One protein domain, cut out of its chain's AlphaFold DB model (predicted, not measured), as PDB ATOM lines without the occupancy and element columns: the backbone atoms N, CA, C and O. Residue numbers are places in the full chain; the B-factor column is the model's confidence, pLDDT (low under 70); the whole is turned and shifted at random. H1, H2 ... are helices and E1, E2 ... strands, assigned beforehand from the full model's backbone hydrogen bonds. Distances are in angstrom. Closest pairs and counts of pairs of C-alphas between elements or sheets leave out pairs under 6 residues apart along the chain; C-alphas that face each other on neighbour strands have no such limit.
ATOM      1  N   ASN A 439      94.592 236.731 313.635       59.25
ATOM      2  CA  ASN A 439      93.702 236.305 314.721       59.25
ATOM      3  C   ASN A 439      92.691 237.399 315.109       59.25
ATOM      4  O   ASN A 439      91.622 237.098 315.632       59.25
ATOM      5  N   ASP A 440      93.037 238.664 314.857       64.62
ATOM      6  CA  ASP A 440      92.158 239.821 314.998       64.62
ATOM      7  C   ASP A 440      92.426 240.805 313.845       64.62
ATOM      8  O   ASP A 440      93.449 241.500 313.844       64.62
ATOM      9  N   PRO A 441      91.524 240.896 312.854       62.34
ATOM     10  CA  PRO A 441      91.673 241.834 311.751       62.34
ATOM     11  C   PRO A 441      91.709 243.298 312.214       62.34
ATOM     12  O   PRO A 441      92.304 244.131 311.541       62.34
ATOM     13  N   VAL A 442      91.130 243.634 313.376       60.94
ATOM     14  CA  VAL A 442      91.177 245.005 313.912       60.94
ATOM     15  C   VAL A 442      92.612 245.392 314.275       60.94
ATOM     16  O   VAL A 442      93.024 246.516 313.998       60.94
ATOM     17  N   THR A 443      93.397 244.459 314.817       58.94
ATOM     18  CA  THR A 443      94.825 244.659 315.092       58.94
ATOM     19  C   THR A 443      95.614 244.854 313.786       58.94
ATOM     20  O   THR A 443      96.429 245.770 313.703       58.94
ATOM     21  N   LEU A 444      95.317 244.081 312.731       64.81
ATOM     22  CA  LEU A 444      95.903 244.288 311.398       64.81
ATOM     23  C   LEU A 444      95.625 245.714 310.882       64.81
ATOM     24  O   LEU A 444      96.556 246.411 310.485       64.81
ATOM     25  N   MET A 445      94.377 246.184 310.978       60.78
ATOM     26  CA  MET A 445      93.972 247.535 310.552       60.78
ATOM     27  C   MET A 445      94.560 248.660 311.423       60.78
ATOM     28  O   MET A 445      94.864 249.737 310.914       60.78
ATOM     29  N   GLN A 446      94.781 248.426 312.719       55.88
ATOM     30  CA  GLN A 446      95.490 249.370 313.595       55.88
ATOM     31  C   GLN A 446      96.984 249.468 313.263       55.88
ATOM     32  O   GLN A 446      97.585 250.523 313.459       55.88
ATOM     33  N   PHE A 447      97.598 248.404 312.738       58.50
ATOM     34  CA  PHE A 447      98.976 248.475 312.254       58.50
ATOM     35  C   PHE A 447      99.098 249.314 310.978       58.50
ATOM     36  O   PHE A 447     100.055 250.082 310.866       58.50
ATOM     37  N   PHE A 448      98.107 249.251 310.077       57.34
ATOM     38  CA  PHE A 448      98.033 250.139 308.909       57.34
ATOM     39  C   PHE A 448      97.998 251.621 309.307       57.34
ATOM     40  O   PHE A 448      98.741 252.418 308.740       57.34
ATOM     41  N   SER A 449      97.179 251.997 310.298       50.16
ATOM     42  CA  SER A 449      97.026 253.405 310.697       50.16
ATOM     43  C   SER A 449      98.242 253.978 311.427       50.16
ATOM     44  O   SER A 449      98.486 255.179 311.388       50.16
ATOM     45  N   GLN A 450      99.031 253.128 312.088       49.69
ATOM     46  CA  GLN A 450     100.216 253.561 312.829       49.69
ATOM     47  C   GLN A 450     101.482 253.647 311.966       49.69
ATOM     48  O   GLN A 450     102.531 254.015 312.495       49.69
ATOM     49  N   GLY A 451     101.422 253.267 310.681       50.47
ATOM     50  CA  GLY A 451     102.589 253.247 309.788       50.47
ATOM     51  C   GLY A 451     103.731 252.354 310.291       50.47
ATOM     52  O   GLY A 451     104.872 252.496 309.854       50.47
ATOM     53  N   ARG A 452     103.452 251.453 311.244       51.72
ATOM     54  CA  ARG A 452     104.443 250.521 311.777       51.72
ATOM     55  C   ARG A 452     104.464 249.303 310.878       51.72
ATOM     56  O   ARG A 452     103.523 248.511 310.884       51.72
ATOM     57  N   ASP A 453     105.555 249.157 310.138       50.84
ATOM     58  CA  ASP A 453     105.847 247.968 309.346       50.84
ATOM     59  C   ASP A 453     106.064 246.785 310.303       50.84
ATOM     60  O   ASP A 453     107.168 246.506 310.777       50.84
ATOM     61  N   THR A 454     104.971 246.145 310.718       52.06
ATOM     62  CA  THR A 454     105.058 244.965 311.567       52.06
ATOM     63  C   THR A 454     105.488 243.800 310.693       52.06
ATOM     64  O   THR A 454     104.805 243.394 309.751       52.06
ATOM     65  N   LEU A 455     106.660 243.261 311.040       50.72
ATOM     66  CA  LEU A 455     107.334 242.107 310.435       50.72
ATOM     67  C   LEU A 455     106.359 240.998 309.984       50.72
ATOM     68  O   LEU A 455     106.577 240.332 308.967       50.72
ATOM     69  N   GLU A 456     105.279 240.811 310.746       54.22
ATOM     70  CA  GLU A 456     104.308 239.730 310.625       54.22
ATOM     71  C   GLU A 456     103.387 239.817 309.397       54.22
ATOM     72  O   GLU A 456     102.980 238.765 308.897       54.22
ATOM     73  N   PHE A 457     103.122 241.014 308.849       62.44
ATOM     74  CA  PHE A 457     102.142 241.205 307.763       62.44
ATOM     75  C   PHE A 457     102.724 241.709 306.439       62.44
ATOM     76  O   PHE A 457     101.987 241.880 305.469       62.44
ATOM     77  N   SER A 458     104.055 241.797 306.329       64.12
ATOM     78  CA  SER A 458     104.808 242.146 305.103       64.12
ATOM     79  C   SER A 458     104.586 241.213 303.888       64.12
ATOM     80  O   SER A 458     105.313 241.262 302.894       64.12
ATOM     81  N   ARG A 459     103.646 240.266 303.989       77.75
ATOM     82  CA  ARG A 459     103.209 239.343 302.929       77.75
ATOM     83  C   ARG A 459     101.794 239.640 302.432       77.75
ATOM     84  O   ARG A 459     101.459 239.188 301.346       77.75
ATOM     85  N   LEU A 460     100.995 240.362 303.217       83.44
ATOM     86  CA  LEU A 460      99.639 240.789 302.866       83.44
ATOM     87  C   LEU A 460      99.612 242.235 302.359       83.44
ATOM     88  O   LEU A 460      98.639 242.659 301.746       83.44
ATOM     89  N   ILE A 461     100.689 242.976 302.615       83.12
ATOM     90  CA  ILE A 461     100.820 244.407 302.368       83.12
ATOM     91  C   ILE A 461     102.136 244.644 301.633       83.12
ATOM     92  O   ILE A 461     103.125 243.937 301.866       83.12
ATOM     93  N   HIS A 462     102.150 245.601 300.716       87.62
ATOM     94  CA  HIS A 462     103.324 246.026 299.970       87.62
ATOM     95  C   HIS A 462     103.633 247.494 300.238       87.62
ATOM     96  O   HIS A 462     102.735 248.324 300.361       87.62
ATOM     97  N   CYS A 463     104.925 247.807 300.293       86.94
ATOM     98  CA  CYS A 463     105.427 249.171 300.332       86.94
ATOM     99  C   CYS A 463     105.489 249.709 298.901       86.94
ATOM    100  O   CYS A 463     106.252 249.183 298.085       86.94
ATOM    101  N   TRP A 464     104.722 250.755 298.617       89.50
ATOM    102  CA  TRP A 464     104.763 251.493 297.360       89.50
ATOM    103  C   TRP A 464     105.423 252.849 297.580       89.50
ATOM    104  O   TRP A 464     104.989 253.578 298.471       89.50
ATOM    105  N   PRO A 465     106.463 253.203 296.813       92.12
ATOM    106  CA  PRO A 465     107.158 254.463 297.016       92.12
ATOM    107  C   PRO A 465     106.287 255.667 296.648       92.12
ATOM    108  O   PRO A 465     105.360 255.571 295.836       92.12
ATOM    109  N   THR A 466     106.613 256.805 297.251       91.50
ATOM    110  CA  THR A 466     106.269 258.130 296.725       91.50
ATOM    111  C   THR A 466     107.076 258.422 295.456       91.50
ATOM    112  O   THR A 466     108.056 257.734 295.173       91.50
ATOM    113  N   ASP A 467     106.679 259.431 294.680       90.69
ATOM    114  CA  ASP A 467     107.327 259.749 293.394       90.69
ATOM    115  C   ASP A 467     108.822 260.099 293.535       90.69
ATOM    116  O   ASP A 467     109.608 259.865 292.621       90.69
ATOM    117  N   ASP A 468     109.226 260.626 294.694       90.81
ATOM    118  CA  ASP A 468     110.617 260.935 295.052       90.81
ATOM    119  C   ASP A 468     111.409 259.728 295.589       90.81
ATOM    120  O   ASP A 468     112.622 259.817 295.765       90.81
ATOM    121  N   HIS A 469     110.749 258.589 295.828       93.69
ATOM    122  CA  HIS A 469     111.300 257.387 296.459       93.69
ATOM    123  C   HIS A 469     111.842 257.563 297.889       93.69
ATOM    124  O   HIS A 469     112.405 256.608 298.432       93.69
ATOM    125  N   GLU A 470     111.656 258.718 298.528       89.69
ATOM    126  CA  GLU A 470     112.157 258.986 299.886       89.69
ATOM    127  C   GLU A 470     111.223 258.435 300.969       89.69
ATOM    128  O   GLU A 470     111.643 258.140 302.091       89.69
ATOM    129  N   ASN A 471     109.951 258.241 300.621       86.19
ATOM    130  CA  ASN A 471     108.921 257.695 301.488       86.19
ATOM    131  C   ASN A 471     108.131 256.580 300.795       86.19
ATOM    132  O   ASN A 471     108.375 256.209 299.644       86.19
ATOM    133  N   PHE A 472     107.178 256.009 301.527       85.88
ATOM    134  CA  PHE A 472     106.294 254.979 301.003       85.88
ATOM    135  C   PHE A 472     104.899 255.070 301.612       85.88
ATOM    136  O   PHE A 472     104.690 255.620 302.692       85.88
ATOM    137  N   ARG A 473     103.950 254.460 300.914       84.06
ATOM    138  CA  ARG A 473     102.624 254.115 301.416       84.06
ATOM    139  C   ARG A 473     102.465 252.601 301.437       84.06
ATOM    140  O   ARG A 473     103.156 251.873 300.721       84.06
ATOM    141  N   LEU A 474     101.561 252.132 302.280       82.25
ATOM    142  CA  LEU A 474     101.215 250.723 302.389       82.25
ATOM    143  C   LEU A 474      99.941 250.455 301.590       82.25
ATOM    144  O   LEU A 474      98.943 251.142 301.782       82.25
ATOM    145  N   GLU A 475      99.969 249.442 300.730       84.88
ATOM    146  CA  GLU A 475      98.792 248.970 299.992       84.88
ATOM    147  C   GLU A 475      98.644 247.458 300.152       84.88
ATOM    148  O   GLU A 475      99.630 246.753 300.388       84.88
ATOM    149  N   TRP A 476      97.424 246.941 300.003       86.44
ATOM    150  CA  TRP A 476      97.207 245.499 299.927       86.44
ATOM    151  C   TRP A 476      98.068 244.882 298.822       86.44
ATOM    152  O   TRP A 476      98.214 245.445 297.740       86.44
ATOM    153  N   ALA A 477      98.622 243.700 299.090       89.31
ATOM    154  CA  ALA A 477      99.421 242.965 298.112       89.31
ATOM    155  C   ALA A 477      98.635 242.705 296.815       89.31
ATOM    156  O   ALA A 477      99.197 242.761 295.722       89.31
ATOM    157  N   SER A 478      97.328 242.450 296.940       91.00
ATOM    158  CA  SER A 478      96.382 242.423 295.828       91.00
ATOM    159  C   SER A 478      94.928 242.518 296.307       91.00
ATOM    160  O   SER A 478      94.642 242.371 297.498       91.00
ATOM    161  N   THR A 479      93.994 242.694 295.367       88.50
ATOM    162  CA  THR A 479      92.544 242.654 295.631       88.50
ATOM    163  C   THR A 479      92.087 241.304 296.181       88.50
ATOM    164  O   THR A 479      91.201 241.256 297.029       88.50
ATOM    165  N   TYR A 480      92.726 240.206 295.764       90.44
ATOM    166  CA  TYR A 480      92.495 238.880 296.336       90.44
ATOM    167  C   TYR A 480      92.815 238.859 297.835       90.44
ATOM    168  O   TYR A 480      91.987 238.431 298.631       90.44
ATOM    169  N   VAL A 481      93.983 239.373 298.235       87.94
ATOM    170  CA  VAL A 481      94.358 239.439 299.654       87.94
ATOM    171  C   VAL A 481      93.399 240.330 300.439       87.94
ATOM    172  O   VAL A 481      92.982 239.947 301.530       87.94
ATOM    173  N   ALA A 482      93.025 241.487 299.887       84.94
ATOM    174  CA  ALA A 482      92.048 242.373 300.512       84.94
ATOM    175  C   ALA A 482      90.702 241.660 300.736       84.94
ATOM    176  O   ALA A 482      90.140 241.746 301.825       84.94
ATOM    177  N   GLY A 483      90.224 240.903 299.741       85.25
ATOM    178  CA  GLY A 483      89.003 240.101 299.831       85.25
ATOM    179  C   GLY A 483      89.081 239.005 300.895       85.25
ATOM    180  O   GLY A 483      88.204 238.922 301.748       85.25
ATOM    181  N   GLU A 484      90.161 238.220 300.910       85.69
ATOM    182  CA  GLU A 484      90.368 237.158 301.908       85.69
ATOM    183  C   GLU A 484      90.414 237.722 303.335       85.69
ATOM    184  O   GLU A 484      89.829 237.157 304.254       85.69
ATOM    185  N   VAL A 485      91.070 238.868 303.542       79.94
ATOM    186  CA  VAL A 485      91.069 239.540 304.850       79.94
ATOM    187  C   VAL A 485      89.683 240.090 305.192       79.94
ATOM    188  O   VAL A 485      89.273 240.022 306.353       79.94
ATOM    189  N   ALA A 486      88.942 240.608 304.211       77.19
ATOM    190  CA  ALA A 486      87.586 241.097 304.422       77.19
ATOM    191  C   ALA A 486      86.618 239.977 304.835       77.19
ATOM    192  O   ALA A 486      85.771 240.195 305.697       77.19
ATOM    193  N   GLU A 487      86.773 238.765 304.305       80.12
ATOM    194  CA  GLU A 487      85.984 237.601 304.731       80.12
ATOM    195  C   GLU A 487      86.290 237.167 306.175       80.12
ATOM    196  O   GLU A 487      85.418 236.633 306.862       80.12
ATOM    197  N   LEU A 488      87.498 237.451 306.677       74.44
ATOM    198  CA  LEU A 488      87.867 237.218 308.078       74.44
ATOM    199  C   LEU A 488      87.256 238.259 309.041       74.44
ATOM    200  O   LEU A 488      87.248 238.041 310.258       74.44
ATOM    201  N   LEU A 489      86.730 239.385 308.541       68.56
ATOM    202  CA  LEU A 489      86.090 240.413 309.365       68.56
ATOM    203  C   LEU A 489      84.681 239.986 309.796       68.56
ATOM    204  O   LEU A 489      83.734 239.959 309.015       68.56
ATOM    205  N   THR A 490      84.501 239.736 311.094       66.38
ATOM    206  CA  THR A 490      83.159 239.536 311.664       66.38
ATOM    207  C   THR A 490      82.425 240.867 311.866       66.38
ATOM    208  O   THR A 490      83.033 241.920 312.064       66.38
ATOM    209  N   GLN A 491      81.089 240.828 311.937       57.16
ATOM    210  CA  GLN A 491      80.253 242.004 312.225       57.16
ATOM    211  C   GLN A 491      80.631 242.699 313.555       57.16
ATOM    212  O   GLN A 491      80.531 243.923 313.693       57.16
ATOM    213  N   ASN A 492      81.122 241.925 314.529       58.56
ATOM    214  CA  ASN A 492      81.591 242.435 315.815       58.56
ATOM    215  C   ASN A 492      82.950 243.157 315.682       58.56
ATOM    216  O   ASN A 492      83.133 244.234 316.253       58.56
ATOM    217  N   SER A 493      83.860 242.626 314.857       63.59
ATOM    218  CA  SER A 493      85.144 243.252 314.503       63.59
ATOM    219  C   SER A 493      84.941 244.581 313.764       63.59
ATOM    220  O   SER A 493      85.528 245.588 314.152       63.59
ATOM    221  N   CYS A 494      84.021 244.639 312.793       58.38
ATOM    222  CA  CYS A 494      83.659 245.882 312.092       58.38
ATOM    223  C   CYS A 494      83.101 246.958 313.040       58.38
ATOM    224  O   CYS A 494      83.416 248.142 312.917       58.38
ATOM    225  N   THR A 495      82.301 246.555 314.032       59.34
ATOM    226  CA  THR A 495      81.739 247.480 315.028       59.34
ATOM    227  C   THR A 495      82.820 248.046 315.955       59.34
ATOM    228  O   THR A 495      82.766 249.220 316.327       59.34
ATOM    229  N   GLN A 496      83.817 247.240 316.333       61.31
ATOM    230  CA  GLN A 496      84.983 247.739 317.066       61.31
ATOM    231  C   GLN A 496      85.847 248.663 316.205       61.31
ATOM    232  O   GLN A 496      86.274 249.710 316.684       61.31
ATOM    233  N   MET A 497      86.028 248.332 314.927       61.53
ATOM    234  CA  MET A 497      86.788 249.134 313.970       61.53
ATOM    235  C   MET A 497      86.207 250.545 313.810       61.53
ATOM    236  O   MET A 497      86.927 251.529 313.968       61.53
ATOM    237  N   LEU A 498      84.888 250.660 313.612       56.81
ATOM    238  CA  LEU A 498      84.192 251.950 313.542       56.81
ATOM    239  C   LEU A 498      84.369 252.767 314.828       56.81
ATOM    240  O   LEU A 498      84.610 253.970 314.771       56.81
ATOM    241  N   LYS A 499      84.315 252.122 316.000       63.28
ATOM    242  CA  LYS A 499      84.546 252.793 317.291       63.28
ATOM    243  C   LYS A 499      85.983 253.300 317.452       63.28
ATOM    244  O   LYS A 499      86.174 254.304 318.134       63.28
ATOM    245  N   THR A 500      86.969 252.621 316.867       59.31
ATOM    246  CA  THR A 500      88.381 253.034 316.893       59.31
ATOM    247  C   THR A 500      88.649 254.169 315.906       59.31
ATOM    248  O   THR A 500      89.287 255.144 316.282       59.31
ATOM    249  N   LEU A 501      88.079 254.109 314.699       54.19
ATOM    250  CA  LEU A 501      88.149 255.178 313.692       54.19
ATOM    251  C   LEU A 501      87.527 256.492 314.166       54.19
ATOM    252  O   LEU A 501      88.104 257.552 313.976       54.19
ATOM    253  N   ILE A 502      86.372 256.423 314.835       57.28
ATOM    254  CA  ILE A 502      85.706 257.600 315.418       57.28
ATOM    255  C   ILE A 502      86.579 258.263 316.504       57.28
ATOM    256  O   ILE A 502      86.383 259.431 316.832       57.28
ATOM    257  N   LYS A 503      87.551 257.533 317.064       56.06
ATOM    258  CA  LYS A 503      88.500 258.030 318.066       56.06
ATOM    259  C   LYS A 503      89.844 258.481 317.480       56.06
ATOM    260  O   LYS A 503      90.665 258.958 318.260       56.06
TER     261      LYS A 503
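AT A GLANCE: This is residues 439 to 503 of the 516 residues of an uncharacterized protein of Linnemannia elongata AG-77 (UniProt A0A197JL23). A two-stranded hairpin, E1 and E2, lies at one end of the domain and helix H3 at the other, with the short helix H1 between them. From E2 the chain runs on through H2 and H3 in an open arc partly round H1; H3 packs beside H1, while few contacts join H1 to H2 and to the hairpin. The printed part has 65 residues, with three named helices and two named strands in the order H1, E1, E2, H2, H3; the sheet, E1 - E2, is antiparallel, and the class is mixed, helices and strands. It is only just compact, close to loose, with a radius of gyration of the C-alphas of 12.9 A, and spans 40 by 28 by 19 A.

HOW THE PARTS SIT: Begin with the sheet, where E1, residues 461 to 465, and E2, residues 472 to 476, form an antiparallel hairpin with 147 degrees between their directions. Look across it for N 462 and O 475, 2.8 A apart, and N 473 and O 464, also 2.8 A apart, both within hydrogen-bond range. Next find H1, residues 441 to 449, whose closest C-alpha pair with E2 is Phe 448 and Leu 474, 7.3 A apart. H2, residues 479 to 487, comes nearest to E2 at the C-alphas of Trp 476 and Ala 482, 6.1 A apart. H1 and H2 are close but not clearly touching, their closest C-alphas being those of Pro 441 and Val 485 at 7.3 A; they run opposite ways at a steep tilt of 49 degrees. H3, residues 491 to 501, touches H1, with the C-alphas of Val 442 and Met 497 closest at 6.0 A; the two run the same way at a shallow tilt of 22 degrees. H3 is apart from H2, E1 and E2. In H1, H2 and H3 every O i to N i+4 pair is within hydrogen-bond range.

IN THESE COORDINATES: Find C-alpha 461 at (100.820, 244.407, 302.368); from there E1 runs 13.0 A to C-alpha 465, and E2 runs 13.2 A from C-alpha 472 to C-alpha 476. H1 starts at C-alpha 441 at (91.673, 241.834, 311.751) and is 12.8 A long, to C-alpha 449. H2 measures 12.3 A from C-alpha 479 to C-alpha 487. H3, the longest helix, runs 15.4 A from C-alpha 491 to C-alpha 501 at (88.149, 255.178, 313.692).

THE WHOLE: The two C-alphas farthest apart are those of Asp 468 and Asn 492, at 40.2 A. The printed part has no cut. The link from H1 to E1, 11 residues, is long; E1 to E2 is short, and the other two are tight. Mean pLDDT of the printed part is 71.1, and residues 439 to 458 and 489 to 503 are under 70.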